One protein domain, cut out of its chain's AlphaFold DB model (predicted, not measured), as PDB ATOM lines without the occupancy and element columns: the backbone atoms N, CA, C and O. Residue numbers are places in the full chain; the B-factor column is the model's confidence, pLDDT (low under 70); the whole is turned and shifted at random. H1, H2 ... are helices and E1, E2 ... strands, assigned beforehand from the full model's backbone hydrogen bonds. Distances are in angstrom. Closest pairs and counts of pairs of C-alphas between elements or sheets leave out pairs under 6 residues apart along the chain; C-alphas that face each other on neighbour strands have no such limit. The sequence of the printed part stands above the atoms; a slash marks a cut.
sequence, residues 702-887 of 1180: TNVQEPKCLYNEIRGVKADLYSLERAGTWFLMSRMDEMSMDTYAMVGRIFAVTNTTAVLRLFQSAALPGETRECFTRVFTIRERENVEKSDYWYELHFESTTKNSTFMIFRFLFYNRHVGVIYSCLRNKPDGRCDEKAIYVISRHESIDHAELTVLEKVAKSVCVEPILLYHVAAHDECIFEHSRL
ATOM      1  N   THR A 702      55.013  46.569 -13.240       39.31
ATOM      2  CA  THR A 702      55.812  46.623 -11.999       39.31
ATOM      3  C   THR A 702      55.470  45.524 -10.984       39.31
ATOM      4  O   THR A 702      56.313  45.219 -10.142       39.31
ATOM      5  N   ASN A 703      54.284  44.900 -11.064       40.12
ATOM      6  CA  ASN A 703      53.855  43.839 -10.137       40.12
ATOM      7  C   ASN A 703      53.750  42.422 -10.745       40.12
ATOM      8  O   ASN A 703      53.591  41.455  -9.993       40.12
ATOM      9  N   VAL A 704      53.880  42.242 -12.068       47.03
ATOM     10  CA  VAL A 704      54.073  40.902 -12.658       47.03
ATOM     11  C   VAL A 704      55.449  40.368 -12.251       47.03
ATOM     12  O   VAL A 704      56.485  40.816 -12.733       47.03
ATOM     13  N   GLN A 705      55.450  39.392 -11.343       48.41
ATOM     14  CA  GLN A 705      56.664  38.735 -10.858       48.41
ATOM     15  C   GLN A 705      57.377  37.950 -11.969       48.41
ATOM     16  O   GLN A 705      56.736  37.391 -12.862       48.41
ATOM     17  N   GLU A 706      58.704  37.844 -11.846       53.12
ATOM     18  CA  GLU A 706      59.524  36.896 -12.610       53.12
ATOM     19  C   GLU A 706      58.952  35.464 -12.537       53.12
ATOM     20  O   GLU A 706      58.344  35.100 -11.523       53.12
ATOM     21  N   PRO A 707      59.135  34.634 -13.584       56.88
ATOM     22  CA  PRO A 707      58.536  33.307 -13.650       56.88
ATOM     23  C   PRO A 707      59.072  32.353 -12.576       56.88
ATOM     24  O   PRO A 707      60.215  31.902 -12.627       56.88
ATOM     25  N   LYS A 708      58.197  32.009 -11.628       69.75
ATOM     26  CA  LYS A 708      58.477  31.187 -10.449       69.75
ATOM     27  C   LYS A 708      57.681  29.894 -10.508       69.75
ATOM     28  O   LYS A 708      56.455  29.892 -10.416       69.75
ATOM     29  N   CYS A 709      58.381  28.771 -10.628       68.88
ATOM     30  CA  CYS A 709      57.734  27.459 -10.682       68.88
ATOM     31  C   CYS A 709      57.513  26.823  -9.295       68.88
ATOM     32  O   CYS A 709      56.852  25.784  -9.216       68.88
ATOM     33  N   LEU A 710      58.085  27.398  -8.229       72.31
ATOM     34  CA  LEU A 710      58.019  26.884  -6.859       72.31
ATOM     35  C   LEU A 710      56.909  27.583  -6.065       72.31
ATOM     36  O   LEU A 710      56.852  28.810  -6.008       72.31
ATOM     37  N   TYR A 711      56.054  26.800  -5.406       70.56
ATOM     38  CA  TYR A 711      54.898  27.295  -4.650       70.56
ATOM     39  C   TYR A 711      55.296  28.323  -3.578       70.56
ATOM     40  O   TYR A 711      54.646  29.357  -3.440       70.56
ATOM     41  N   ASN A 712      56.417  28.085  -2.892       69.88
ATOM     42  CA  ASN A 712      56.927  28.933  -1.808       69.88
ATOM     43  C   ASN A 712      57.469  30.301  -2.281       69.88
ATOM     44  O   ASN A 712      57.704  31.184  -1.459       69.88
ATOM     45  N   GLU A 713      57.692  30.489  -3.586       76.19
ATOM     46  CA  GLU A 713      58.202  31.745  -4.158       76.19
ATOM     47  C   GLU A 713      57.082  32.649  -4.692       76.19
ATOM     48  O   GLU A 713      57.277  33.866  -4.820       76.19
ATOM     49  N   ILE A 714      55.924  32.063  -5.020       77.31
ATOM     50  CA  ILE A 714      54.760  32.733  -5.608       77.31
ATOM     51  C   ILE A 714      54.044  33.550  -4.529       77.31
ATOM     52  O   ILE A 714      53.483  32.999  -3.584       77.31
ATOM     53  N   ARG A 715      54.022  34.876  -4.697       79.94
ATOM     54  CA  ARG A 715      53.332  35.808  -3.791       79.94
ATOM     55  C   ARG A 715      52.040  36.320  -4.422       79.94
ATOM     56  O   ARG A 715      52.027  36.606  -5.617       79.94
ATOM     57  N   GLY A 716      50.977  36.450  -3.637       81.50
ATOM     58  CA  GLY A 716      49.716  37.058  -4.056       81.50
ATOM     59  C   GLY A 716      49.651  38.558  -3.763       81.50
ATOM     60  O   GLY A 716      50.158  39.023  -2.739       81.50
ATOM     61  N   VAL A 717      48.999  39.312  -4.650       84.19
ATOM     62  CA  VAL A 717      48.653  40.726  -4.450       84.19
ATOM     63  C   VAL A 717      47.353  40.869  -3.654       84.19
ATOM     64  O   VAL A 717      46.474  40.005  -3.689       84.19
ATOM     65  N   LYS A 718      47.207  41.990  -2.940       85.44
ATOM     66  CA  LYS A 718      46.022  42.272  -2.123       85.44
ATOM     67  C   LYS A 718      44.817  42.660  -2.987       85.44
ATOM     68  O   LYS A 718      44.801  43.735  -3.584       85.44
ATOM     69  N   ALA A 719      43.765  41.845  -2.971       83.50
ATOM     70  CA  ALA A 719      42.483  42.166  -3.588       83.50
ATOM     71  C   ALA A 719      41.492  42.690  -2.530       83.50
ATOM     72  O   ALA A 719      40.945  41.931  -1.733       83.50
ATOM     73  N   ASP A 720      41.249  44.005  -2.520       83.81
ATOM     74  CA  ASP A 720      40.292  44.646  -1.605       83.81
ATOM     75  C   ASP A 720      38.871  44.068  -1.775       83.81
ATOM     76  O   ASP A 720      38.209  44.276  -2.797       83.81
ATOM     77  N   LEU A 721      38.383  43.384  -0.734       87.88
ATOM     78  CA  LEU A 721      37.076  42.727  -0.704       87.88
ATOM     79  C   LEU A 721      35.907  43.709  -0.916       87.88
ATOM     80  O   LEU A 721      34.903  43.341  -1.530       87.88
ATOM     81  N   TYR A 722      36.035  44.976  -0.498       83.31
ATOM     82  CA  TYR A 722      35.015  45.996  -0.766       83.31
ATOM     83  C   TYR A 722      35.079  46.519  -2.208       83.31
ATOM     84  O   TYR A 722      34.030  46.817  -2.786       83.31
ATOM     85  N   SER A 723      36.258  46.590  -2.835       77.06
ATOM     86  CA  SER A 723      36.374  46.817  -4.286       77.06
ATOM     87  C   SER A 723      35.749  45.660  -5.075       77.06
ATOM     88  O   SER A 723      35.017  45.912  -6.033       77.06
ATOM     89  N   LEU A 724      35.952  44.410  -4.643       81.56
ATOM     90  CA  LEU A 724      35.350  43.212  -5.243       81.56
ATOM     91  C   LEU A 724      33.809  43.191  -5.146       81.56
ATOM     92  O   LEU A 724      33.153  42.869  -6.139       81.56
ATOM     93  N   GLU A 725      33.209  43.586  -4.015       82.00
ATOM     94  CA  GLU A 725      31.741  43.715  -3.897       82.00
ATOM     95  C   GLU A 725      31.179  44.894  -4.712       82.00
ATOM     96  O   GLU A 725      30.132  44.763  -5.358       82.00
ATOM     97  N   ARG A 726      31.866  46.049  -4.712       72.31
ATOM     98  CA  ARG A 726      31.462  47.237  -5.494       72.31
ATOM     99  C   ARG A 726      31.532  46.988  -6.999       72.31
ATOM    100  O   ARG A 726      30.671  47.473  -7.729       72.31
ATOM    101  N   ALA A 727      32.506  46.198  -7.449       66.25
ATOM    102  CA  ALA A 727      32.594  45.698  -8.817       66.25
ATOM    103  C   ALA A 727      31.350  44.885  -9.227       66.25
ATOM    104  O   ALA A 727      30.862  45.025 -10.353       66.25
ATOM    105  N   GLY A 728      30.792  44.115  -8.290       78.25
ATOM    106  CA  GLY A 728      29.492  43.472  -8.416       78.25
ATOM    107  C   GLY A 728      29.563  42.025  -8.888       78.25
ATOM    108  O   GLY A 728      29.866  41.134  -8.099       78.25
ATOM    109  N   THR A 729      29.159  41.784 -10.133       80.81
ATOM    110  CA  THR A 729      29.158  40.444 -10.738       80.81
ATOM    111  C   THR A 729      30.524  40.154 -11.354       80.81
ATOM    112  O   THR A 729      31.129  41.048 -11.942       80.81
ATOM    113  N   TRP A 730      30.981  38.912 -11.216       83.88
ATOM    114  CA  TRP A 730      32.241  38.411 -11.754       83.88
ATOM    115  C   TRP A 730      31.989  37.113 -12.521       83.88
ATOM    116  O   TRP A 730      31.410  36.176 -11.975       83.88
ATOM    117  N   PHE A 731      32.413  37.051 -13.775       79.75
ATOM    118  CA  PHE A 731      32.333  35.880 -14.641       79.75
ATOM    119  C   PHE A 731      33.662  35.133 -14.606       79.75
ATOM    120  O   PHE A 731      34.715  35.769 -14.636       79.75
ATOM    121  N   LEU A 732      33.630  33.801 -14.560       85.12
ATOM    122  CA  LEU A 732      34.796  32.988 -14.892       85.12
ATOM    123  C   LEU A 732      34.908  32.930 -16.418       85.12
ATOM    124  O   LEU A 732      33.921  32.638 -17.090       85.12
ATOM    125  N   MET A 733      36.095  33.217 -16.944       77.25
ATOM    126  CA  MET A 733      36.327  33.408 -18.383       77.25
ATOM    127  C   MET A 733      37.293  32.371 -18.959       77.25
ATOM    128  O   MET A 733      37.074  31.857 -20.059       77.25
ATOM    129  N   SER A 734      38.308  32.009 -18.171       78.06
ATOM    130  CA  SER A 734      39.219  30.893 -18.430       78.06
ATOM    131  C   SER A 734      39.532  30.161 -17.128       78.06
ATOM    132  O   SER A 734      39.606  30.781 -16.063       78.06
ATOM    133  N   ARG A 735      39.759  28.850 -17.216       82.06
ATOM    134  CA  ARG A 735      40.264  28.016 -16.122       82.06
ATOM    135  C   ARG A 735      41.321  27.031 -16.613       82.06
ATOM    136  O   ARG A 735      41.221  26.520 -17.720       82.06
ATOM    137  N   MET A 736      42.269  26.695 -15.757       83.31
ATOM    138  CA  MET A 736      42.968  25.412 -15.787       83.31
ATOM    139  C   MET A 736      42.744  24.805 -14.407       83.31
ATOM    140  O   MET A 736      43.074  25.456 -13.423       83.31
ATOM    141  N   ASP A 737      42.177  23.607 -14.317       75.75
ATOM    142  CA  ASP A 737      42.153  22.806 -13.094       75.75
ATOM    143  C   ASP A 737      41.967  21.323 -13.440       75.75
ATOM    144  O   ASP A 737      41.549  20.989 -14.547       75.75
ATOM    145  N   GLU A 738      42.287  20.447 -12.488       66.12
ATOM    146  CA  GLU A 738      42.128  18.991 -12.604       66.12
ATOM    147  C   GLU A 738      40.909  18.496 -11.793       66.12
ATOM    148  O   GLU A 738      40.924  17.420 -11.196       66.12
ATOM    149  N   MET A 739      39.836  19.299 -11.713       62.78
ATOM    150  CA  MET A 739      38.618  18.895 -11.001       62.78
ATOM    151  C   MET A 739      37.859  17.793 -11.747       62.78
ATOM    152  O   MET A 739      37.793  17.767 -12.972       62.78
ATOM    153  N   SER A 740      37.177  16.926 -10.994       57.09
ATOM    154  CA  SER A 740      36.390  15.804 -11.530       57.09
ATOM    155  C   SER A 740      35.161  16.199 -12.362       57.09
ATOM    156  O   SER A 740      34.524  15.322 -12.939       57.09
ATOM    157  N   MET A 741      34.811  17.489 -12.410       63.69
ATOM    158  CA  MET A 741      33.696  18.029 -13.187       63.69
ATOM    159  C   MET A 741      34.197  19.038 -14.223       63.69
ATOM    160  O   MET A 741      34.917  19.988 -13.894       63.69
ATOM    161  N   ASP A 742      33.710  18.902 -15.451       69.94
ATOM    162  CA  ASP A 742      33.863  19.915 -16.484       69.94
ATOM    163  C   ASP A 742      32.924  21.085 -16.209       69.94
ATOM    164  O   ASP A 742      31.706  20.975 -16.345       69.94
ATOM    165  N   THR A 743      33.493  22.223 -15.807       74.94
ATOM    166  CA  THR A 743      32.758  23.488 -15.698       74.94
ATOM    167  C   THR A 743      32.625  24.111 -17.080       74.94
ATOM    168  O   THR A 743      33.637  24.453 -17.686       74.94
ATOM    169  N   TYR A 744      31.392  24.324 -17.542       72.56
ATOM    170  CA  TYR A 744      31.106  24.993 -18.819       72.56
ATOM    171  C   TYR A 744      30.911  26.499 -18.659       72.56
ATOM    172  O   TYR A 744      31.296  27.265 -19.539       72.56
ATOM    173  N   ALA A 745      30.337  26.919 -17.530       77.12
ATOM    174  CA  ALA A 745      30.085  28.318 -17.206       77.12
ATOM    175  C   ALA A 745      30.068  28.529 -15.688       77.12
ATOM    176  O   ALA A 745      29.580  27.678 -14.942       77.12
ATOM    177  N   MET A 746      30.559  29.674 -15.213       82.81
ATOM    178  CA  MET A 746      30.507  30.031 -13.792       82.81
ATOM    179  C   MET A 746      30.408  31.551 -13.617       82.81
ATOM    180  O   MET A 746      31.158  32.308 -14.229       82.81
ATOM    181  N   VAL A 747      29.497  32.003 -12.753       84.69
ATOM    182  CA  VAL A 747      29.325  33.422 -12.412       84.69
ATOM    183  C   VAL A 747      29.152  33.601 -10.907       84.69
ATOM    184  O   VAL A 747      28.411  32.865 -10.254       84.69
ATOM    185  N   GLY A 748      29.840  34.588 -10.343       86.00
ATOM    186  CA  GLY A 748      29.911  34.849  -8.915       86.00
ATOM    187  C   GLY A 748      29.567  36.278  -8.526       86.00
ATOM    188  O   GLY A 748      29.588  37.212  -9.331       86.00
ATOM    189  N   ARG A 749      29.270  36.451  -7.239       86.56
ATOM    190  CA  ARG A 749      29.184  37.750  -6.580       86.56
ATOM    191  C   ARG A 749      29.745  37.662  -5.165       86.56
ATOM    192  O   ARG A 749      29.336  36.802  -4.384       86.56
ATOM    193  N   ILE A 750      30.658  38.577  -4.855       87.75
ATOM    194  CA  ILE A 750      31.272  38.741  -3.535       87.75
ATOM    195  C   ILE A 750      30.467  39.776  -2.745       87.75
ATOM    196  O   ILE A 750      30.033  40.787  -3.297       87.75
ATOM    197  N   PHE A 751      30.267  39.505  -1.458       86.12
ATOM    198  CA  PHE A 751      29.628  40.393  -0.492       86.12
ATOM    199  C   PHE A 751      30.555  40.533   0.717       86.12
ATOM    200  O   PHE A 751      30.758  39.554   1.439       86.12
ATOM    201  N   ALA A 752      31.138  41.709   0.936       87.19
ATOM    202  CA  ALA A 752      32.050  41.920   2.049       87.19
ATOM    203  C   ALA A 752      31.271  42.013   3.370       87.19
ATOM    204  O   ALA A 752      30.170  42.561   3.437       87.19
ATOM    205  N   VAL A 753      31.849  41.451   4.429       84.06
ATOM    206  CA  VAL A 753      31.315  41.508   5.798       84.06
ATOM    207  C   VAL A 753      32.241  42.352   6.667       84.06
ATOM    208  O   VAL A 753      31.780  43.226   7.395       84.06
ATOM    209  N   THR A 754      33.552  42.152   6.526       84.25
ATOM    210  CA  THR A 754      34.598  42.995   7.120       84.25
ATOM    211  C   THR A 754      35.711  43.249   6.099       84.25
ATOM    212  O   THR A 754      35.690  42.691   5.002       84.25
ATOM    213  N   ASN A 755      36.729  44.033   6.469       80.75
ATOM    214  CA  ASN A 755      37.922  44.253   5.643       80.75
ATOM    215  C   ASN A 755      38.638  42.952   5.225       80.75
ATOM    216  O   ASN A 755      39.303  42.952   4.195       80.75
ATOM    217  N   THR A 756      38.518  41.872   6.009       82.62
ATOM    218  CA  THR A 756      39.222  40.594   5.796       82.62
ATOM    219  C   THR A 756      38.286  39.398   5.598       82.62
ATOM    220  O   THR A 756      38.763  38.283   5.397       82.62
ATOM    221  N   THR A 757      36.960  39.584   5.637       84.31
ATOM    222  CA  THR A 757      35.990  38.485   5.469       84.31
ATOM    223  C   THR A 757      34.844  38.850   4.535       84.31
ATOM    224  O   THR A 757      34.270  39.938   4.611       84.31
ATOM    225  N   ALA A 758      34.481  37.916   3.657       87.88
ATOM    226  CA  ALA A 758      33.408  38.083   2.683       87.88
ATOM    227  C   ALA A 758      32.672  36.760   2.422       87.88
ATOM    228  O   ALA A 758      33.192  35.684   2.698       87.88
ATOM    229  N   VAL A 759      31.476  36.838   1.842       85.81
ATOM    230  CA  VAL A 759      30.726  35.680   1.338       85.81
ATOM    231  C   VAL A 759      30.689  35.750  -0.186       85.81
ATOM    232  O   VAL A 759      30.234  36.740  -0.757       85.81
ATOM    233  N   LEU A 760      31.154  34.696  -0.852       86.62
ATOM    234  CA  LEU A 760      31.093  34.519  -2.301       86.62
ATOM    235  C   LEU A 760      29.954  33.560  -2.642       86.62
ATOM    236  O   LEU A 760      29.974  32.392  -2.256       86.62
ATOM    237  N   ARG A 761      28.967  34.045  -3.397       83.81
ATOM    238  CA  ARG A 761      27.891  33.221  -3.957       83.81
ATOM    239  C   ARG A 761      28.130  33.017  -5.446       83.81
ATOM    240  O   ARG A 761      28.273  33.994  -6.177       83.81
ATOM    241  N   LEU A 762      28.146  31.760  -5.871       83.50
ATOM    242  CA  LEU A 762      28.427  31.314  -7.232       83.50
ATOM    243  C   LEU A 762      27.245  30.523  -7.801       83.50
ATOM    244  O   LEU A 762      26.629  29.724  -7.094       83.50
ATOM    245  N   PHE A 763      26.983  30.703  -9.090       81.25
ATOM    246  CA  PHE A 763      26.295  29.724  -9.928       81.25
ATOM    247  C   PHE A 763      27.318  29.091 -10.872       81.25
ATOM    248  O   PHE A 763      28.206  29.780 -11.376       81.25
ATOM    249  N   GLN A 764      27.195  27.789 -11.098       83.56
ATOM    250  CA  GLN A 764      28.115  26.990 -11.900       83.56
ATOM    251  C   GLN A 764      27.304  25.980 -12.716       83.56
ATOM    252  O   GLN A 764      26.527  25.216 -12.147       83.56
ATOM    253  N   SER A 765      27.499  25.977 -14.033       81.38
ATOM    254  CA  SER A 765      27.085  24.883 -14.913       81.38
ATOM    255  C   SER A 765      28.258  23.923 -15.058       81.38
ATOM    256  O   SER A 765      29.349  24.346 -15.465       81.38
ATOM    257  N   ALA A 766      28.063  22.657 -14.696       77.81
ATOM    258  CA  ALA A 766      29.097  21.636 -14.820       77.81
ATOM    259  C   ALA A 766      28.508  20.240 -15.072       77.81
ATOM    260  O   ALA A 766      27.349  19.998 -14.748       77.81
ATOM    261  N   ALA A 767      29.303  19.322 -15.622       73.06
ATOM    262  CA  ALA A 767      28.961  17.900 -15.755       73.06
ATOM    263  C   ALA A 767      30.140  17.017 -15.323       73.06
ATOM    264  O   ALA A 767      31.279  17.483 -15.282       73.06
ATOM    265  N   LEU A 768      29.897  15.733 -15.052       69.19
ATOM    266  CA  LEU A 768      30.967  14.733 -15.131       69.19
ATOM    267  C   LEU A 768      31.284  14.445 -16.615       69.19
ATOM    268  O   LEU A 768      30.378  14.540 -17.450       69.19
ATOM    269  N   PRO A 769      32.530  14.083 -16.979       60.62
ATOM    270  CA  PRO A 769      32.896  13.796 -18.368       60.62
ATOM    271  C   PRO A 769      32.016  12.707 -19.007       60.62
ATOM    272  O   PRO A 769      32.103  11.531 -18.661       60.62
ATOM    273  N   GLY A 770      31.173  13.109 -19.965       58.59
ATOM    274  CA  GLY A 770      30.219  12.235 -20.662       58.59
ATOM    275  C   GLY A 770      28.786  12.231 -20.108       58.59
ATOM    276  O   GLY A 770      27.931  11.562 -20.686       58.59
ATOM    277  N   GLU A 771      28.498  12.979 -19.039       66.31
ATOM    278  CA  GLU A 771      27.153  13.127 -18.465       66.31
ATOM    279  C   GLU A 771      26.467  14.449 -18.875       66.31
ATOM    280  O   GLU A 771      27.032  15.299 -19.566       66.31
ATOM    281  N   THR A 772      25.203  14.621 -18.479       68.69
ATOM    282  CA  THR A 772      24.428  15.851 -18.712       68.69
ATOM    283  C   THR A 772      24.857  16.988 -17.784       68.69
ATOM    284  O   THR A 772      25.217  16.749 -16.634       68.69
ATOM    285  N   ARG A 773      24.762  18.240 -18.258       75.12
ATOM    286  CA  ARG A 773      25.032  19.442 -17.449       75.12
ATOM    287  C   ARG A 773      24.040  19.574 -16.287       75.12
ATOM    288  O   ARG A 773      22.836  19.433 -16.483       75.12
ATOM    289  N   GLU A 774      24.550  19.920 -15.110       74.31
ATOM    290  CA  GLU A 774      23.777  20.231 -13.906       74.31
ATOM    291  C   GLU A 774      24.044  21.659 -13.399       74.31
ATOM    292  O   GLU A 774      25.130  22.228 -13.560       74.31
ATOM    293  N   CYS A 775      23.030  22.241 -12.751       76.25
ATOM    294  CA  CYS A 775      23.030  23.628 -12.287       76.25
ATOM    295  C   CYS A 775      23.331  23.746 -10.789       76.25
ATOM    296  O   CYS A 775      22.429  23.724  -9.947       76.25
ATOM    297  N   PHE A 776      24.596  23.965 -10.441       75.38
ATOM    298  CA  PHE A 776      25.019  24.143  -9.055       75.38
ATOM    299  C   PHE A 776      24.895  25.606  -8.608       75.38
ATOM    300  O   PHE A 776      25.296  26.538  -9.304       75.38
ATOM    301  N   THR A 777      24.395  25.821  -7.388       75.69
ATOM    302  CA  THR A 777      24.652  27.059  -6.632       75.69
ATOM    303  C   THR A 777      25.603  26.713  -5.498       75.69
ATOM    304  O   THR A 777      25.324  25.780  -4.752       75.69
ATOM    305  N   ARG A 778      26.693  27.462  -5.337       76.69
ATOM    306  CA  ARG A 778      27.674  27.248  -4.264       76.69
ATOM    307  C   ARG A 778      27.848  28.536  -3.460       76.69
ATOM    308  O   ARG A 778      27.755  29.633  -4.012       76.69
ATOM    309  N   VAL A 779      28.074  28.409  -2.155       76.50
ATOM    310  CA  VAL A 779      28.382  29.539  -1.268       76.50
ATOM    311  C   VAL A 779      29.658  29.221  -0.503       76.50
ATOM    312  O   VAL A 779      29.783  28.154   0.095       76.50
ATOM    313  N   PHE A 780      30.597  30.158  -0.556       79.69
ATOM    314  CA  PHE A 780      31.898  30.080   0.091       79.69
ATOM    315  C   PHE A 780      32.066  31.264   1.038       79.69
ATOM    316  O   PHE A 780      31.692  32.391   0.704       79.69
ATOM    317  N   THR A 781      32.692  31.023   2.183       80.88
ATOM    318  CA  THR A 781      33.161  32.076   3.086       80.88
ATOM    319  C   THR A 781      34.642  32.326   2.809       80.88
ATOM    320  O   THR A 781      35.466  31.423   2.921       80.88
ATOM    321  N   ILE A 782      34.968  33.555   2.402       85.38
ATOM    322  CA  ILE A 782      36.327  34.021   2.116       85.38
ATOM    323  C   ILE A 782      36.935  34.603   3.393       85.38
ATOM    324  O   ILE A 782      36.323  35.469   4.028       85.38
ATOM    325  N   ARG A 783      38.165  34.190   3.716       84.31
ATOM    326  CA  ARG A 783      39.025  34.830   4.723       84.31
ATOM    327  C   ARG A 783      40.333  35.278   4.082       84.31
ATOM    328  O   ARG A 783      41.052  34.461   3.520       84.31
ATOM    329  N   GLU A 784      40.636  36.567   4.166       87.06
ATOM    330  CA  GLU A 784      41.944  37.118   3.816       87.06
ATOM    331  C   GLU A 784      42.964  36.807   4.917       87.06
ATOM    332  O   GLU A 784      42.684  36.972   6.108       87.06
ATOM    333  N   ARG A 785      44.168  36.411   4.507       86.12
ATOM    334  CA  ARG A 785      45.357  36.274   5.346       86.12
ATOM    335  C   ARG A 785      46.522  37.026   4.699       86.12
ATOM    336  O   ARG A 785      46.563  37.222   3.483       86.12
ATOM    337  N   GLU A 786      47.473  37.442   5.523       84.12
ATOM    338  CA  GLU A 786      48.697  38.119   5.094       84.12
ATOM    339  C   GLU A 786      49.889  37.588   5.892       84.12
ATOM    340  O   GLU A 786      49.747  37.223   7.062       84.12
ATOM    341  N   ASN A 787      51.073  37.551   5.275       79.81
ATOM    342  CA  ASN A 787      52.307  37.258   6.005       79.81
ATOM    343  C   ASN A 787      52.670  38.439   6.936       79.81
ATOM    344  O   ASN A 787      52.263  39.576   6.694       79.81
ATOM    345  N   VAL A 788      53.489  38.197   7.964       73.62
ATOM    346  CA  VAL A 788      53.939  39.196   8.958       73.62
ATOM    347  C   VAL A 788      54.570  40.431   8.293       73.62
ATOM    348  O   VAL A 788      54.368  41.555   8.747       73.62
ATOM    349  N   GLU A 789      55.282  40.231   7.181       74.44
ATOM    350  CA  GLU A 789      55.921  41.286   6.379       74.44
ATOM    351  C   GLU A 789      54.968  42.014   5.408       74.44
ATOM    352  O   GLU A 789      55.389  42.944   4.723       74.44
ATOM    353  N   LYS A 790      53.694  41.601   5.317       79.00
ATOM    354  CA  LYS A 790      52.676  42.135   4.384       79.00
ATOM    355  C   LYS A 790      53.063  42.043   2.897       79.00
ATOM    356  O   LYS A 790      52.573  42.803   2.068       79.00
ATOM    357  N   SER A 791      53.935  41.091   2.562       77.44
ATOM    358  CA  SER A 791      54.491  40.891   1.218       77.44
ATOM    359  C   SER A 791      53.875  39.723   0.432       77.44
ATOM    360  O   SER A 791      54.262  39.503  -0.711       77.44
ATOM    361  N   ASP A 792      52.986  38.942   1.049       82.44
ATOM    362  CA  ASP A 792      52.188  37.878   0.423       82.44
ATOM    363  C   ASP A 792      50.769  37.925   1.004       82.44
ATOM    364  O   ASP A 792      50.608  38.045   2.225       82.44
ATOM    365  N   TYR A 793      49.771  37.831   0.124       85.50
ATOM    366  CA  TYR A 793      48.345  37.832   0.436       85.50
ATOM    367  C   TYR A 793      47.678  36.582  -0.140       85.50
ATOM    368  O   TYR A 793      47.741  36.333  -1.347       85.50
ATOM    369  N   TRP A 794      46.988  35.821   0.710       88.38
ATOM    370  CA  TRP A 794      46.206  34.657   0.293       88.38
ATOM    371  C   TRP A 794      44.806  34.663   0.906       88.38
ATOM    372  O   TRP A 794      44.538  35.308   1.919       88.38
ATOM    373  N   TYR A 795      43.898  33.950   0.250       87.38
ATOM    374  CA  TYR A 795      42.474  33.944   0.538       87.38
ATOM    375  C   TYR A 795      42.008  32.498   0.706       87.38
ATOM    376  O   TYR A 795      42.082  31.701  -0.225       87.38
ATOM    377  N   GLU A 796      41.532  32.152   1.899       81.62
ATOM    378  CA  GLU A 796      40.921  30.851   2.175       81.62
ATOM    379  C   GLU A 796      39.458  30.881   1.719       81.62
ATOM    380  O   GLU A 796      38.664  31.656   2.258       81.62
ATOM    381  N   LEU A 797      39.081  30.037   0.757       75.81
ATOM    382  CA  LEU A 797      37.681  29.816   0.375       75.81
ATOM    383  C   LEU A 797      37.127  28.588   1.096       75.81
ATOM    384  O   LEU A 797      37.298  27.467   0.625       75.81
ATOM    385  N   HIS A 798      36.428  28.805   2.208       72.56
ATOM    386  CA  HIS A 798      35.756  27.760   2.988       72.56
ATOM    387  C   HIS A 798      34.414  27.396   2.342       72.56
ATOM    388  O   HIS A 798      33.524  28.246   2.258       72.56
ATOM    389  N   PHE A 799      34.247  26.151   1.887       61.12
ATOM    390  CA  PHE A 799      32.991  25.672   1.292       61.12
ATOM    391  C   PHE A 799      31.903  25.457   2.360       61.12
ATOM    392  O   PHE A 799      32.175  24.826   3.375       61.12
ATOM    393  N   GLU A 800      30.685  25.981   2.140       56.25
ATOM    394  CA  GLU A 800      29.495  25.783   3.001       56.25
ATOM    395  C   GLU A 800      29.777  25.886   4.521       56.25
ATOM    396  O   GLU A 800      29.268  25.082   5.310       56.25
ATOM    397  N   SER A 801      30.601  26.868   4.925       48.28
ATOM    398  CA  SER A 801      31.364  26.852   6.189       48.28
ATOM    399  C   SER A 801      30.537  26.733   7.473       48.28
ATOM    400  O   SER A 801      31.049  26.315   8.511       48.28
ATOM    401  N   THR A 802      29.248  27.080   7.425       45.62
ATOM    402  CA  THR A 802      28.337  26.920   8.560       45.62
ATOM    403  C   THR A 802      27.700  25.535   8.664       45.62
ATOM    404  O   THR A 802      27.060  25.287   9.687       45.62
ATOM    405  N   THR A 803      27.806  24.635   7.673       42.31
ATOM    406  CA  THR A 803      26.961  23.415   7.599       42.31
ATOM    407  C   THR A 803      27.549  22.120   7.030       42.31
ATOM    408  O   THR A 803      26.838  21.115   7.080       42.31
ATOM    409  N   LYS A 804      28.794  22.097   6.545       41.38
ATOM    410  CA  LYS A 804      29.586  20.867   6.330       41.38
ATOM    411  C   LYS A 804      31.069  21.163   6.588       41.38
ATOM    412  O   LYS A 804      31.439  22.337   6.596       41.38
ATOM    413  N   ASN A 805      31.893  20.117   6.728       42.50
ATOM    414  CA  ASN A 805      33.362  20.150   6.650       42.50
ATOM    415  C   ASN A 805      33.907  21.358   5.868       42.50
ATOM    416  O   ASN A 805      33.765  21.421   4.646       42.50
ATOM    417  N   SER A 806      34.617  22.256   6.558       43.50
ATOM    418  CA  SER A 806      35.336  23.361   5.926       43.50
ATOM    419  C   SER A 806      36.621  22.858   5.257       43.50
ATOM    420  O   SER A 806      37.731  23.172   5.694       43.50
ATOM    421  N   THR A 807      36.482  22.065   4.194       52.69
ATOM    422  CA  THR A 807      37.526  22.000   3.174       52.69
ATOM    423  C   THR A 807      37.647  23.397   2.572       52.69
ATOM    424  O   THR A 807      36.647  24.038   2.222       52.69
ATOM    425  N   PHE A 808      38.873  23.910   2.519       57.16
ATOM    426  CA  PHE A 808      39.151  25.240   2.002       57.16
ATOM    427  C   PHE A 808      40.213  25.180   0.913       57.16
ATOM    428  O   PHE A 808      41.130  24.365   0.965       57.16
ATOM    429  N   MET A 809      40.074  26.047  -0.084       70.69
ATOM    430  CA  MET A 809      41.091  26.242  -1.118       70.69
ATOM    431  C   MET A 809      41.879  27.515  -0.810       70.69
ATOM    432  O   MET A 809      41.283  28.526  -0.429       70.69
ATOM    433  N   ILE A 810      43.202  27.471  -0.980       79.75
ATOM    434  CA  ILE A 810      44.083  28.633  -0.810       79.75
ATOM    435  C   ILE A 810      44.254  29.318  -2.164       79.75
ATOM    436  O   ILE A 810      44.963  28.829  -3.040       79.75
ATOM    437  N   PHE A 811      43.611  30.470  -2.325       87.00
ATOM    438  CA  PHE A 811      43.674  31.286  -3.532       87.00
ATOM    439  C   PHE A 811      44.635  32.465  -3.332       87.00
ATOM    440  O   PHE A 811      44.510  33.223  -2.372       87.00
ATOM    441  N   ARG A 812      45.565  32.674  -4.265       87.19
ATOM    442  CA  ARG A 812      46.367  33.901  -4.389       87.19
ATOM    443  C   ARG A 812      45.940  34.643  -5.645       87.19
ATOM    444  O   ARG A 812      45.915  34.052  -6.721       87.19
ATOM    445  N   PHE A 813      45.645  35.935  -5.544       86.38
ATOM    446  CA  PHE A 813      45.565  36.770  -6.742       86.38
ATOM    447  C   PHE A 813      46.991  37.007  -7.237       86.38
ATOM    448  O   PHE A 813      47.769  37.662  -6.555       86.38
ATOM    449  N   LEU A 814      47.350  36.475  -8.404       82.81
ATOM    450  CA  LEU A 814      48.594  36.845  -9.086       82.81
ATOM    451  C   LEU A 814      48.482  38.251  -9.684       82.81
ATOM    452  O   LEU A 814      49.470  38.968  -9.796       82.81
ATOM    453  N   PHE A 815      47.261  38.635 -10.062       78.25
ATOM    454  CA  PHE A 815      46.936  39.933 -10.629       78.25
ATOM    455  C   PHE A 815      45.499  40.339 -10.278       78.25
ATOM    456  O   PHE A 815      44.602  39.492 -10.263       78.25
ATOM    457  N   TYR A 816      45.266  41.630 -10.026       77.44
ATOM    458  CA  TYR A 816      43.936  42.207  -9.816       77.44
ATOM    459  C   TYR A 816      43.930  43.716 -10.114       77.44
ATOM    460  O   TYR A 816      44.647  44.467  -9.464       77.44
ATOM    461  N   ASN A 817      43.076  44.174 -11.036       64.12
ATOM    462  CA  ASN A 817      42.962  45.597 -11.424       64.12
ATOM    463  C   ASN A 817      41.534  46.167 -11.275       64.12
ATOM    464  O   ASN A 817      41.166  47.139 -11.932       64.12
ATOM    465  N   ARG A 818      40.693  45.536 -10.442       65.81
ATOM    466  CA  ARG A 818      39.236  45.777 -10.324       65.81
ATOM    467  C   ARG A 818      38.382  45.480 -11.565       65.81
ATOM    468  O   ARG A 818      37.167  45.566 -11.427       65.81
ATOM    469  N   HIS A 819      38.937  45.111 -12.718       62.22
ATOM    470  CA  HIS A 819      38.181  44.680 -13.907       62.22
ATOM    471  C   HIS A 819      38.382  43.192 -14.203       62.22
ATOM    472  O   HIS A 819      37.406  42.476 -14.417       62.22
ATOM    473  N   VAL A 820      39.624  42.730 -14.087       72.38
ATOM    474  CA  VAL A 820      40.081  41.343 -14.178       72.38
ATOM    475  C   VAL A 820      40.797  40.960 -12.883       72.38
ATOM    476  O   VAL A 820      41.419  41.793 -12.213       72.38
ATOM    477  N   GLY A 821      40.709  39.682 -12.526       79.06
ATOM    478  CA  GLY A 821      41.554  39.036 -11.531       79.06
ATOM    479  C   GLY A 821      42.076  37.706 -12.064       79.06
ATOM    480  O   GLY A 821      41.300  36.904 -12.584       79.06
ATOM    481  N   VAL A 822      43.379  37.460 -11.918       85.12
ATOM    482  CA  VAL A 822      43.983  36.146 -12.174       85.12
ATOM    483  C   VAL A 822      44.304  35.515 -10.832       85.12
ATOM    484  O   VAL A 822      45.132  36.021 -10.075       85.12
ATOM    485  N   ILE A 823      43.614  34.423 -10.535       88.69
ATOM    486  CA  ILE A 823      43.722  33.671  -9.292       88.69
ATOM    487  C   ILE A 823      44.524  32.403  -9.570       88.69
ATOM    488  O   ILE A 823      44.239  31.681 -10.521       88.69
ATOM    489  N   TYR A 824      45.494  32.115  -8.712       87.69
ATOM    490  CA  TYR A 824      46.234  30.863  -8.676       87.69
ATOM    491  C   TYR A 824      45.951  30.119  -7.373       87.69
ATOM    492  O   TYR A 824      45.840  30.721  -6.304       87.69
ATOM    493  N   SER A 825      45.859  28.801  -7.473       85.44
ATOM    494  CA  SER A 825      45.741  27.875  -6.357       85.44
ATOM    495  C   SER A 825      46.660  26.688  -6.619       85.44
ATOM    496  O   SER A 825      46.779  26.221  -7.754       85.44
ATOM    497  N   CYS A 826      47.286  26.171  -5.568       79.31
ATOM    498  CA  CYS A 826      47.909  24.855  -5.610       79.31
ATOM    499  C   CYS A 826      47.091  23.917  -4.731       79.31
ATOM    500  O   CYS A 826      46.889  24.205  -3.553       79.31
ATOM    501  N   LEU A 827      46.585  22.830  -5.314       69.38
ATOM    502  CA  LEU A 827      45.774  21.841  -4.605       69.38
ATOM    503  C   LEU A 827      46.652  20.764  -3.950       69.38
ATOM    504  O   LEU A 827      46.269  20.204  -2.925       69.38
ATOM    505  N   ARG A 828      47.854  20.520  -4.495       67.12
ATOM    506  CA  ARG A 828      48.822  19.551  -3.962       67.12
ATOM    507  C   ARG A 828      50.266  19.921  -4.307       67.12
ATOM    508  O   ARG A 828      50.589  20.139  -5.471       67.12
ATOM    509  N   ASN A 829      51.139  19.941  -3.301       65.06
ATOM    510  CA  ASN A 829      52.576  20.208  -3.444       65.06
ATOM    511  C   ASN A 829      53.393  18.920  -3.657       65.06
ATOM    512  O   ASN A 829      52.976  17.830  -3.264       65.06
ATOM    513  N   LYS A 830      54.586  19.061  -4.246       62.28
ATOM    514  CA  LYS A 830      55.645  18.041  -4.298       62.28
ATOM    515  C   LYS A 830      56.765  18.358  -3.292       62.28
ATOM    516  O   LYS A 830      56.993  19.536  -3.014       62.28
ATOM    517  N   PRO A 831      57.548  17.354  -2.844       57.00
ATOM    518  CA  PRO A 831      58.719  17.565  -1.979       57.00
ATOM    519  C   PRO A 831      59.829  18.445  -2.581       57.00
ATOM    520  O   PRO A 831      60.700  18.915  -1.859       57.00
ATOM    521  N   ASP A 832      59.825  18.689  -3.897       65.19
ATOM    522  CA  ASP A 832      60.756  19.615  -4.559       65.19
ATOM    523  C   ASP A 832      60.233  21.063  -4.634       65.19
ATOM    524  O   ASP A 832      60.774  21.883  -5.376       65.19
ATOM    525  N   GLY A 833      59.163  21.380  -3.895       66.25
ATOM    526  CA  GLY A 833      58.551  22.707  -3.821       66.25
ATOM    527  C   GLY A 833      57.710  23.100  -5.038       66.25
ATOM    528  O   GLY A 833      57.127  24.186  -5.043       66.25
ATOM    529  N   ARG A 834      57.608  22.254  -6.074       69.50
ATOM    530  CA  ARG A 834      56.695  22.488  -7.203       69.50
ATOM    531  C   ARG A 834      55.276  22.053  -6.857       69.50
ATOM    532  O   ARG A 834      55.060  21.069  -6.158       69.50
ATOM    533  N   CYS A 835      54.299  22.752  -7.417       73.75
ATOM    534  CA  CYS A 835      52.917  22.291  -7.387       73.75
ATOM    535  C   CYS A 835      52.736  21.074  -8.321       73.75
ATOM    536  O   CYS A 835      53.258  21.078  -9.440       73.75
ATOM    537  N   ASP A 836      52.022  20.043  -7.865       69.69
ATOM    538  CA  ASP A 836      51.546  18.920  -8.682       69.69
ATOM    539  C   ASP A 836      50.230  19.320  -9.361       69.69
ATOM    540  O   ASP A 836      50.208  19.590 -10.558       69.69
ATOM    541  N   GLU A 837      49.178  19.499  -8.562       71.88
ATOM    542  CA  GLU A 837      47.828  19.841  -9.018       71.88
ATOM    543  C   GLU A 837      47.639  21.364  -8.983       71.88
ATOM    544  O   GLU A 837      47.272  21.958  -7.961       71.88
ATOM    545  N   LYS A 838      47.955  22.018 -10.106       78.94
ATOM    546  CA  LYS A 838      47.787  23.467 -10.290       78.94
ATOM    547  C   LYS A 838      46.346  23.806 -10.664       78.94
ATOM    548  O   LYS A 838      45.750  23.128 -11.494       78.94
ATOM    549  N   ALA A 839      45.843  24.926 -10.148       83.25
ATOM    550  CA  ALA A 839      44.651  25.567 -10.683       83.25
ATOM    551  C   ALA A 839      44.876  27.067 -10.944       83.25
ATOM    552  O   ALA A 839      45.442  27.781 -10.114       83.25
ATOM    553  N   ILE A 840      44.416  27.549 -12.099       86.56
ATOM    554  CA  ILE A 840      44.350  28.967 -12.469       86.56
ATOM    555  C   ILE A 840      42.902  29.301 -12.816       86.56
ATOM    556  O   ILE A 840      42.289  28.626 -13.640       86.56
ATOM    557  N   TYR A 841      42.381  30.383 -12.242       87.06
ATOM    558  CA  TYR A 841      41.059  30.924 -12.542       87.06
ATOM    559  C   TYR A 841      41.175  32.377 -12.986       87.06
ATOM    560  O   TYR A 841      41.726  33.217 -12.274       87.06
ATOM    561  N   VAL A 842      40.626  32.685 -14.157       84.38
ATOM    562  CA  VAL A 842      40.561  34.045 -14.689       84.38
ATOM    563  C   VAL A 842      39.141  34.556 -14.544       84.38
ATOM    564  O   VAL A 842      38.226  34.042 -15.194       84.38
ATOM    565  N   ILE A 843      38.964  35.584 -13.715       84.94
ATOM    566  CA  ILE A 843      37.679  36.255 -13.526       84.94
ATOM    567  C   ILE A 843      37.680  37.648 -14.159       84.94
ATOM    568  O   ILE A 843      38.659  38.380 -14.045       84.94
ATOM    569  N   SER A 844      36.569  38.035 -14.785       78.81
ATOM    570  CA  SER A 844      36.336  39.392 -15.302       78.81
ATOM    571  C   SER A 844      34.982  39.925 -14.840       78.81
ATOM    572  O   SER A 844      34.061  39.163 -14.545       78.81
ATOM    573  N   ARG A 845      34.832  41.249 -14.778       67.19
ATOM    574  CA  ARG A 845      33.525  41.914 -14.623       67.19
ATOM    575  C   ARG A 845      32.701  41.917 -15.908       67.19
ATOM    576  O   ARG A 845      31.499  42.170 -15.851       67.19
ATOM    577  N   HIS A 846      33.351  41.690 -17.043       62.72
ATOM    578  CA  HIS A 846      32.755  41.742 -18.369       62.72
ATOM    579  C   HIS A 846      32.460  40.324 -18.882       62.72
ATOM    580  O   HIS A 846      33.160  39.370 -18.557       62.72
ATOM    581  N   GLU A 847      31.423  40.187 -19.709       58.00
ATOM    582  CA  GLU A 847      30.995  38.910 -20.318       58.00
ATOM    583  C   GLU A 847      31.904  38.453 -21.480       58.00
ATOM    584  O   GLU A 847      31.645  37.442 -22.133       58.00
ATOM    585  N   SER A 848      32.966  39.216 -21.739       53.56
ATOM    586  CA  SER A 848      34.012  39.017 -22.738       53.56
ATOM    587  C   SER A 848      35.333  39.550 -22.180       53.56
ATOM    588  O   SER A 848      35.317  40.561 -21.479       53.56
ATOM    589  N   ILE A 849      36.447  38.902 -22.519       52.66
ATOM    590  CA  ILE A 849      37.812  39.387 -22.265       52.66
ATOM    591  C   ILE A 849      38.396  39.897 -23.589       52.66
ATOM    592  O   ILE A 849      38.095  39.322 -24.639       52.66
ATOM    593  N   ASP A 850      39.198  40.964 -23.551       48.59
ATOM    594  CA  ASP A 850      39.846  41.535 -24.743       48.59
ATOM    595  C   ASP A 850      41.265  40.983 -25.022       48.59
ATOM    596  O   ASP A 850      41.812  40.173 -24.273       48.59
ATOM    597  N   HIS A 851      41.873  41.382 -26.145       46.09
ATOM    598  CA  HIS A 851      43.177  40.863 -26.581       46.09
ATOM    599  C   HIS A 851      44.374  41.392 -25.759       46.09
ATOM    600  O   HIS A 851      45.390  40.701 -25.619       46.09
ATOM    601  N   ALA A 852      44.262  42.580 -25.160       47.69
ATOM    602  CA  ALA A 852      45.264  43.104 -24.235       47.69
ATOM    603  C   ALA A 852      45.165  42.394 -22.876       47.69
ATOM    604  O   ALA A 852      46.186  41.985 -22.320       47.69
ATOM    605  N   GLU A 853      43.946  42.158 -22.385       52.22
ATOM    606  CA  GLU A 853      43.694  41.321 -21.213       52.22
ATOM    607  C   GLU A 853      44.231  39.895 -21.430       52.22
ATOM    608  O   GLU A 853      45.013  39.430 -20.602       52.22
ATOM    609  N   LEU A 854      43.933  39.235 -22.562       54.72
ATOM    610  CA  LEU A 854      44.503  37.925 -22.944       54.72
ATOM    611  C   LEU A 854      46.040  37.918 -22.903       54.72
ATOM    612  O   LEU A 854      46.639  36.985 -22.369       54.72
ATOM    613  N   THR A 855      46.687  38.982 -23.387       54.47
ATOM    614  CA  THR A 855      48.153  39.131 -23.333       54.47
ATOM    615  C   THR A 855      48.676  39.203 -21.888       54.47
ATOM    616  O   THR A 855      49.756  38.681 -21.587       54.47
ATOM    617  N   VAL A 856      47.916  39.795 -20.959       55.66
ATOM    618  CA  VAL A 856      48.227  39.759 -19.518       55.66
ATOM    619  C   VAL A 856      48.016  38.352 -18.951       55.66
ATOM    620  O   VAL A 856      48.876  37.880 -18.207       55.66
ATOM    621  N   LEU A 857      46.946  37.642 -19.338       65.62
ATOM    622  CA  LEU A 857      46.721  36.249 -18.920       65.62
ATOM    623  C   LEU A 857      47.877  35.341 -19.341       65.62
ATOM    624  O   LEU A 857      48.347  34.544 -18.533       65.62
ATOM    625  N   GLU A 858      48.380  35.492 -20.569       66.31
ATOM    626  CA  GLU A 858      49.549  34.751 -21.035       66.31
ATOM    627  C   GLU A 858      50.783  35.011 -20.170       66.31
ATOM    628  O   GLU A 858      51.433  34.058 -19.737       66.31
ATOM    629  N   LYS A 859      51.112  36.285 -19.907       66.25
ATOM    630  CA  LYS A 859      52.267  36.658 -19.075       66.25
ATOM    631  C   LYS A 859      52.140  36.096 -17.653       66.25
ATOM    632  O   LYS A 859      53.115  35.568 -17.127       66.25
ATOM    633  N   VAL A 860      50.946  36.154 -17.058       70.62
ATOM    634  CA  VAL A 860      50.691  35.696 -15.681       70.62
ATOM    635  C   VAL A 860      50.603  34.163 -15.569       70.62
ATOM    636  O   VAL A 860      51.073  33.597 -14.588       70.62
ATOM    637  N   ALA A 861      50.082  33.453 -16.574       72.12
ATOM    638  CA  ALA A 861      50.134  31.985 -16.604       72.12
ATOM    639  C   ALA A 861      51.582  31.486 -16.764       72.12
ATOM    640  O   ALA A 861      52.036  30.609 -16.020       72.12
ATOM    641  N   LYS A 862      52.346  32.122 -17.666       74.44
ATOM    642  CA  LYS A 862      53.785  31.873 -17.838       74.44
ATOM    643  C   LYS A 862      54.566  32.167 -16.549       74.44
ATOM    644  O   LYS A 862      55.486  31.410 -16.239       74.44
ATOM    645  N   SER A 863      54.180  33.174 -15.751       72.94
ATOM    646  CA  SER A 863      54.888  33.502 -14.503       72.94
ATOM    647  C   SER A 863      54.688  32.508 -13.345       72.94
ATOM    648  O   SER A 863      55.488  32.515 -12.412       72.94
ATOM    649  N   VAL A 864      53.722  31.584 -13.430       75.00
ATOM    650  CA  VAL A 864      53.606  30.407 -12.532       75.00
ATOM    651  C   VAL A 864      53.886  29.076 -13.242       75.00
ATOM    652  O   VAL A 864      53.501  27.992 -12.780       75.00
ATOM    653  N   CYS A 865      54.586  29.140 -14.377       77.69
ATOM    654  CA  CYS A 865      54.994  27.996 -15.188       77.69
ATOM    655  C   CYS A 865      53.804  27.099 -15.584       77.69
ATOM    656  O   CYS A 865      53.824  25.882 -15.366       77.69
ATOM    657  N   VAL A 866      52.742  27.718 -16.104       76.75
ATOM    658  CA  VAL A 866      51.632  27.068 -16.816       76.75
ATOM    659  C   VAL A 866      51.646  27.568 -18.258       76.75
ATOM    660  O   VAL A 866      51.716  28.772 -18.507       76.75
ATOM    661  N   GLU A 867      51.594  26.653 -19.223       73.62
ATOM    662  CA  GLU A 867      51.497  27.028 -20.633       73.62
ATOM    663  C   GLU A 867      50.079  27.546 -20.934       73.62
ATOM    664  O   GLU A 867      49.114  26.848 -20.614       73.62
ATOM    665  N   PRO A 868      49.900  28.725 -21.568       66.00
ATOM    666  CA  PRO A 868      48.565  29.291 -21.797       66.00
ATOM    667  C   PRO A 868      47.614  28.398 -22.609       66.00
ATOM    668  O   PRO A 868      46.404  28.508 -22.455       66.00
ATOM    669  N   ILE A 869      48.141  27.468 -23.413       64.00
ATOM    670  CA  ILE A 869      47.358  26.469 -24.163       64.00
ATOM    671  C   ILE A 869      46.568  25.495 -23.261       64.00
ATOM    672  O   ILE A 869      45.639  24.836 -23.726       64.00
ATOM    673  N   LEU A 870      46.909  25.417 -21.969       71.19
ATOM    674  CA  LEU A 870      46.203  24.624 -20.955       71.19
ATOM    675  C   LEU A 870      45.018  25.377 -20.317       71.19
ATOM    676  O   LEU A 870      44.312  24.811 -19.483       71.19
ATOM    677  N   LEU A 871      44.787  26.644 -20.682       71.81
ATOM    678  CA  LEU A 871      43.631  27.416 -20.230       71.81
ATOM    679  C   LEU A 871      42.399  27.067 -21.079       71.81
ATOM    680  O   LEU A 871      42.291  27.425 -22.250       71.81
ATOM    681  N   TYR A 872      41.429  26.400 -20.464       70.25
ATOM    682  CA  TYR A 872      40.106  26.153 -21.026       70.25
ATOM    683  C   TYR A 872      39.240  27.399 -20.858       70.25
ATOM    684  O   TYR A 872      38.984  27.854 -19.742       70.25
ATOM    685  N   HIS A 873      38.768  27.958 -21.969       70.38
ATOM    686  CA  HIS A 873      37.879  29.116 -21.950       70.38
ATOM    687  C   HIS A 873      36.435  28.658 -21.711       70.38
ATOM    688  O   HIS A 873      35.964  27.714 -22.344       70.38
ATOM    689  N   VAL A 874      35.747  29.320 -20.782       67.62
ATOM    690  CA  VAL A 874      34.408  28.948 -20.301       67.62
ATOM    691  C   VAL A 874      33.389  30.034 -20.617       67.62
ATOM    692  O   VAL A 874      33.702  31.224 -20.646       67.62
ATOM    693  N   ALA A 875      32.152  29.630 -20.881       63.22
ATOM    694  CA  ALA A 875      31.102  30.548 -21.281       63.22
ATOM    695  C   ALA A 875      30.642  31.428 -20.107       63.22
ATOM    696  O   ALA A 875      30.441  30.959 -18.988       63.22
ATOM    697  N   ALA A 876      30.391  32.710 -20.375       60.81
ATOM    698  CA  ALA A 876      29.826  33.614 -19.372       60.81
ATOM    699  C   ALA A 876      28.341  33.310 -19.067       60.81
ATOM    700  O   ALA A 876      27.836  33.699 -18.010       60.81
ATOM    701  N   HIS A 877      27.634  32.642 -19.989       59.78
ATOM    702  CA  HIS A 877      26.227  32.232 -19.888       59.78
ATOM    703  C   HIS A 877      26.054  30.791 -20.383       59.78
ATOM    704  O   HIS A 877      26.730  30.367 -21.318       59.78
ATOM    705  N   ASP A 878      25.103  30.084 -19.778       64.75
ATOM    706  CA  ASP A 878      24.655  28.721 -20.104       64.75
ATOM    707  C   ASP A 878      23.202  28.572 -19.596       64.75
ATOM    708  O   ASP A 878      22.675  29.520 -19.005       64.75
ATOM    709  N   GLU A 879      22.544  27.420 -19.752       60.91
ATOM    710  CA  GLU A 879      21.152  27.215 -19.291       60.91
ATOM    711  C   GLU A 879      20.945  27.595 -17.810       60.91
ATOM    712  O   GLU A 879      19.979  28.265 -17.438       60.91
ATOM    713  N   CYS A 880      21.913  27.231 -16.966       59.03
ATOM    714  CA  CYS A 880      21.945  27.538 -15.537       59.03
ATOM    715  C   CYS A 880      22.237  29.018 -15.219       59.03
ATOM    716  O   CYS A 880      22.002  29.478 -14.100       59.03
ATOM    717  N   ILE A 881      22.816  29.752 -16.174       65.56
ATOM    718  CA  ILE A 881      23.431  31.073 -15.998       65.56
ATOM    719  C   ILE A 881      22.888  32.013 -17.081       65.56
ATOM    720  O   ILE A 881      23.610  32.507 -17.942       65.56
ATOM    721  N   PHE A 882      21.577  32.253 -17.031       52.16
ATOM    722  CA  PHE A 882      20.909  33.209 -17.918       52.16
ATOM    723  C   PHE A 882      20.433  34.496 -17.216       52.16
ATOM    724  O   PHE A 882      20.236  35.524 -17.857       52.16
ATOM    725  N   GLU A 883      20.247  34.474 -15.892       56.47
ATOM    726  CA  GLU A 883      19.547  35.548 -15.174       56.47
ATOM    727  C   GLU A 883      20.382  36.093 -13.997       56.47
ATOM    728  O   GLU A 883      20.250  35.658 -12.849       56.47
ATOM    729  N   HIS A 884      21.261  37.075 -14.251       57.31
ATOM    730  CA  HIS A 884      22.143  37.651 -13.211       57.31
ATOM    731  C   HIS A 884      21.387  38.379 -12.091       57.31
ATOM    732  O   HIS A 884      21.955  38.643 -11.028       57.31
ATOM    733  N   SER A 885      20.098  38.669 -12.291       56.50
ATOM    734  CA  SER A 885      19.154  39.073 -11.240       56.50
ATOM    735  C   SER A 885      19.246  38.152 -10.015       56.50
ATOM    736  O   SER A 885      19.291  38.641  -8.889       56.50
ATOM    737  N   ARG A 886      19.376  36.833 -10.234       59.53
ATOM    738  CA  ARG A 886      19.368  35.789  -9.199       59.53
ATOM    739  C   ARG A 886      20.612  35.778  -8.317       59.53
ATOM    740  O   ARG A 886      20.552  35.193  -7.236       59.53
ATOM    741  N   LEU A 887      21.722  36.405  -8.734       61.56
ATOM    742  CA  LEU A 887      22.931  36.587  -7.908       61.56
ATOM    743  C   LEU A 887      22.692  37.580  -6.771       61.56
ATOM    744  O   LEU A 887      23.186  37.378  -5.658       61.56
TER     745      LEU A 887
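Overview. This is residues 702 to 887 of the 1180 residues of an uncharacterized protein of Caenorhabditis nigoni (UniProt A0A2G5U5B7). A closed barrel of eight antiparallel strands, E1 to E8, makes the core, with the strands following each other round the ring in chain order and E8 closing back on E1. Three helices sit outside it: H2 along E7 and E8, H1 near E2, and short H3 by E2 and E3, while residues 872 to 873 of the long link before H3 pair with E1. The printed part has 186 residues, with elements in the order H1, E1 to E8, H2, H3; the class is mixed, helices and strands. It is compact, with a radius of gyration of the C-alphas of 15.9 A, and rounded, spanning 41 by 37 by 35 A.

Along the chain. Residues 702 to 720 hold no named element. H1 is residues 721 to 727, beginning at C-alpha 721 (37.076, 42.727, -0.704). E1 is residues 729 to 736, E2 742 to 754 (33.0 A), E3 757 to 767 (30.4 A) and E4 774 to 786 (36.1 A). E5 is residues 793 to 799, E6 808 to 816, E7 820 to 829 (26.8 A) and E8 835 to 844 (25.1 A), ending at C-alpha 844 (36.336, 39.392, -15.302). H2 is residues 851 to 863 (18.4 A), and H3 is residues 884 to 887, ending at C-alpha 887 (22.931, 36.587, -7.908).

Arrangement. The strands form a meander, each the antiparallel neighbour of the one before. Backbone atoms within hydrogen-bond range are, for instance, N 730 and O 748 of E1 and E2, 2.9 A; N 749 and O 761 of E2 and E3, 2.9 A; N 760 and O 780 of E3 and E4, 2.8 A; and N 783 and O 796 of E4 and E5, 3.0 A. Round the ring follow N 795 and O 811 of E5 and E6, 2.8 A; N 812 and O 824 of E6 and E7, 2.8 A; and N 823 and O 841 of E7 and E8, 2.8 A. Across the neighbour strands E8 and E1, which are antiparallel, N 733 and O 842 are within hydrogen-bond range, 2.9 A apart. E2 bends by 74 degrees at residue 745. H1 is on the barrel at a height of 6.4 A over the sheet; its closest C-alphas to E2 are those of Glu 725 and Ile 750, 5.0 A apart. H2 is over E7 and E8 at a height of 9.7 A and runs along the strands, at 24 degrees to E7 on the local plane; the closest C-alphas of H2 and E7 are those of Leu 857 and Val 822, 7.3 A apart. H3 is only just over E2, with 3 of its C-alphas falling on it; those of Leu 887 and Arg 749 are the closest, 6.5 A apart. In H1 and H2 every O i to N i+4 pair is within hydrogen-bond range; H3 is too short for such a pair.

Size, cuts and confidence. The C-alphas of Thr 772 and Glu 789 are the farthest apart, 47.6 A. The printed part has no cut. The link from H2 to H3, 20 residues, is long. Mean pLDDT of the printed part is 71.8; 73 residues are under 70, among them 702 to 709, 799 to 808, 845 to 859 and 874 to 887.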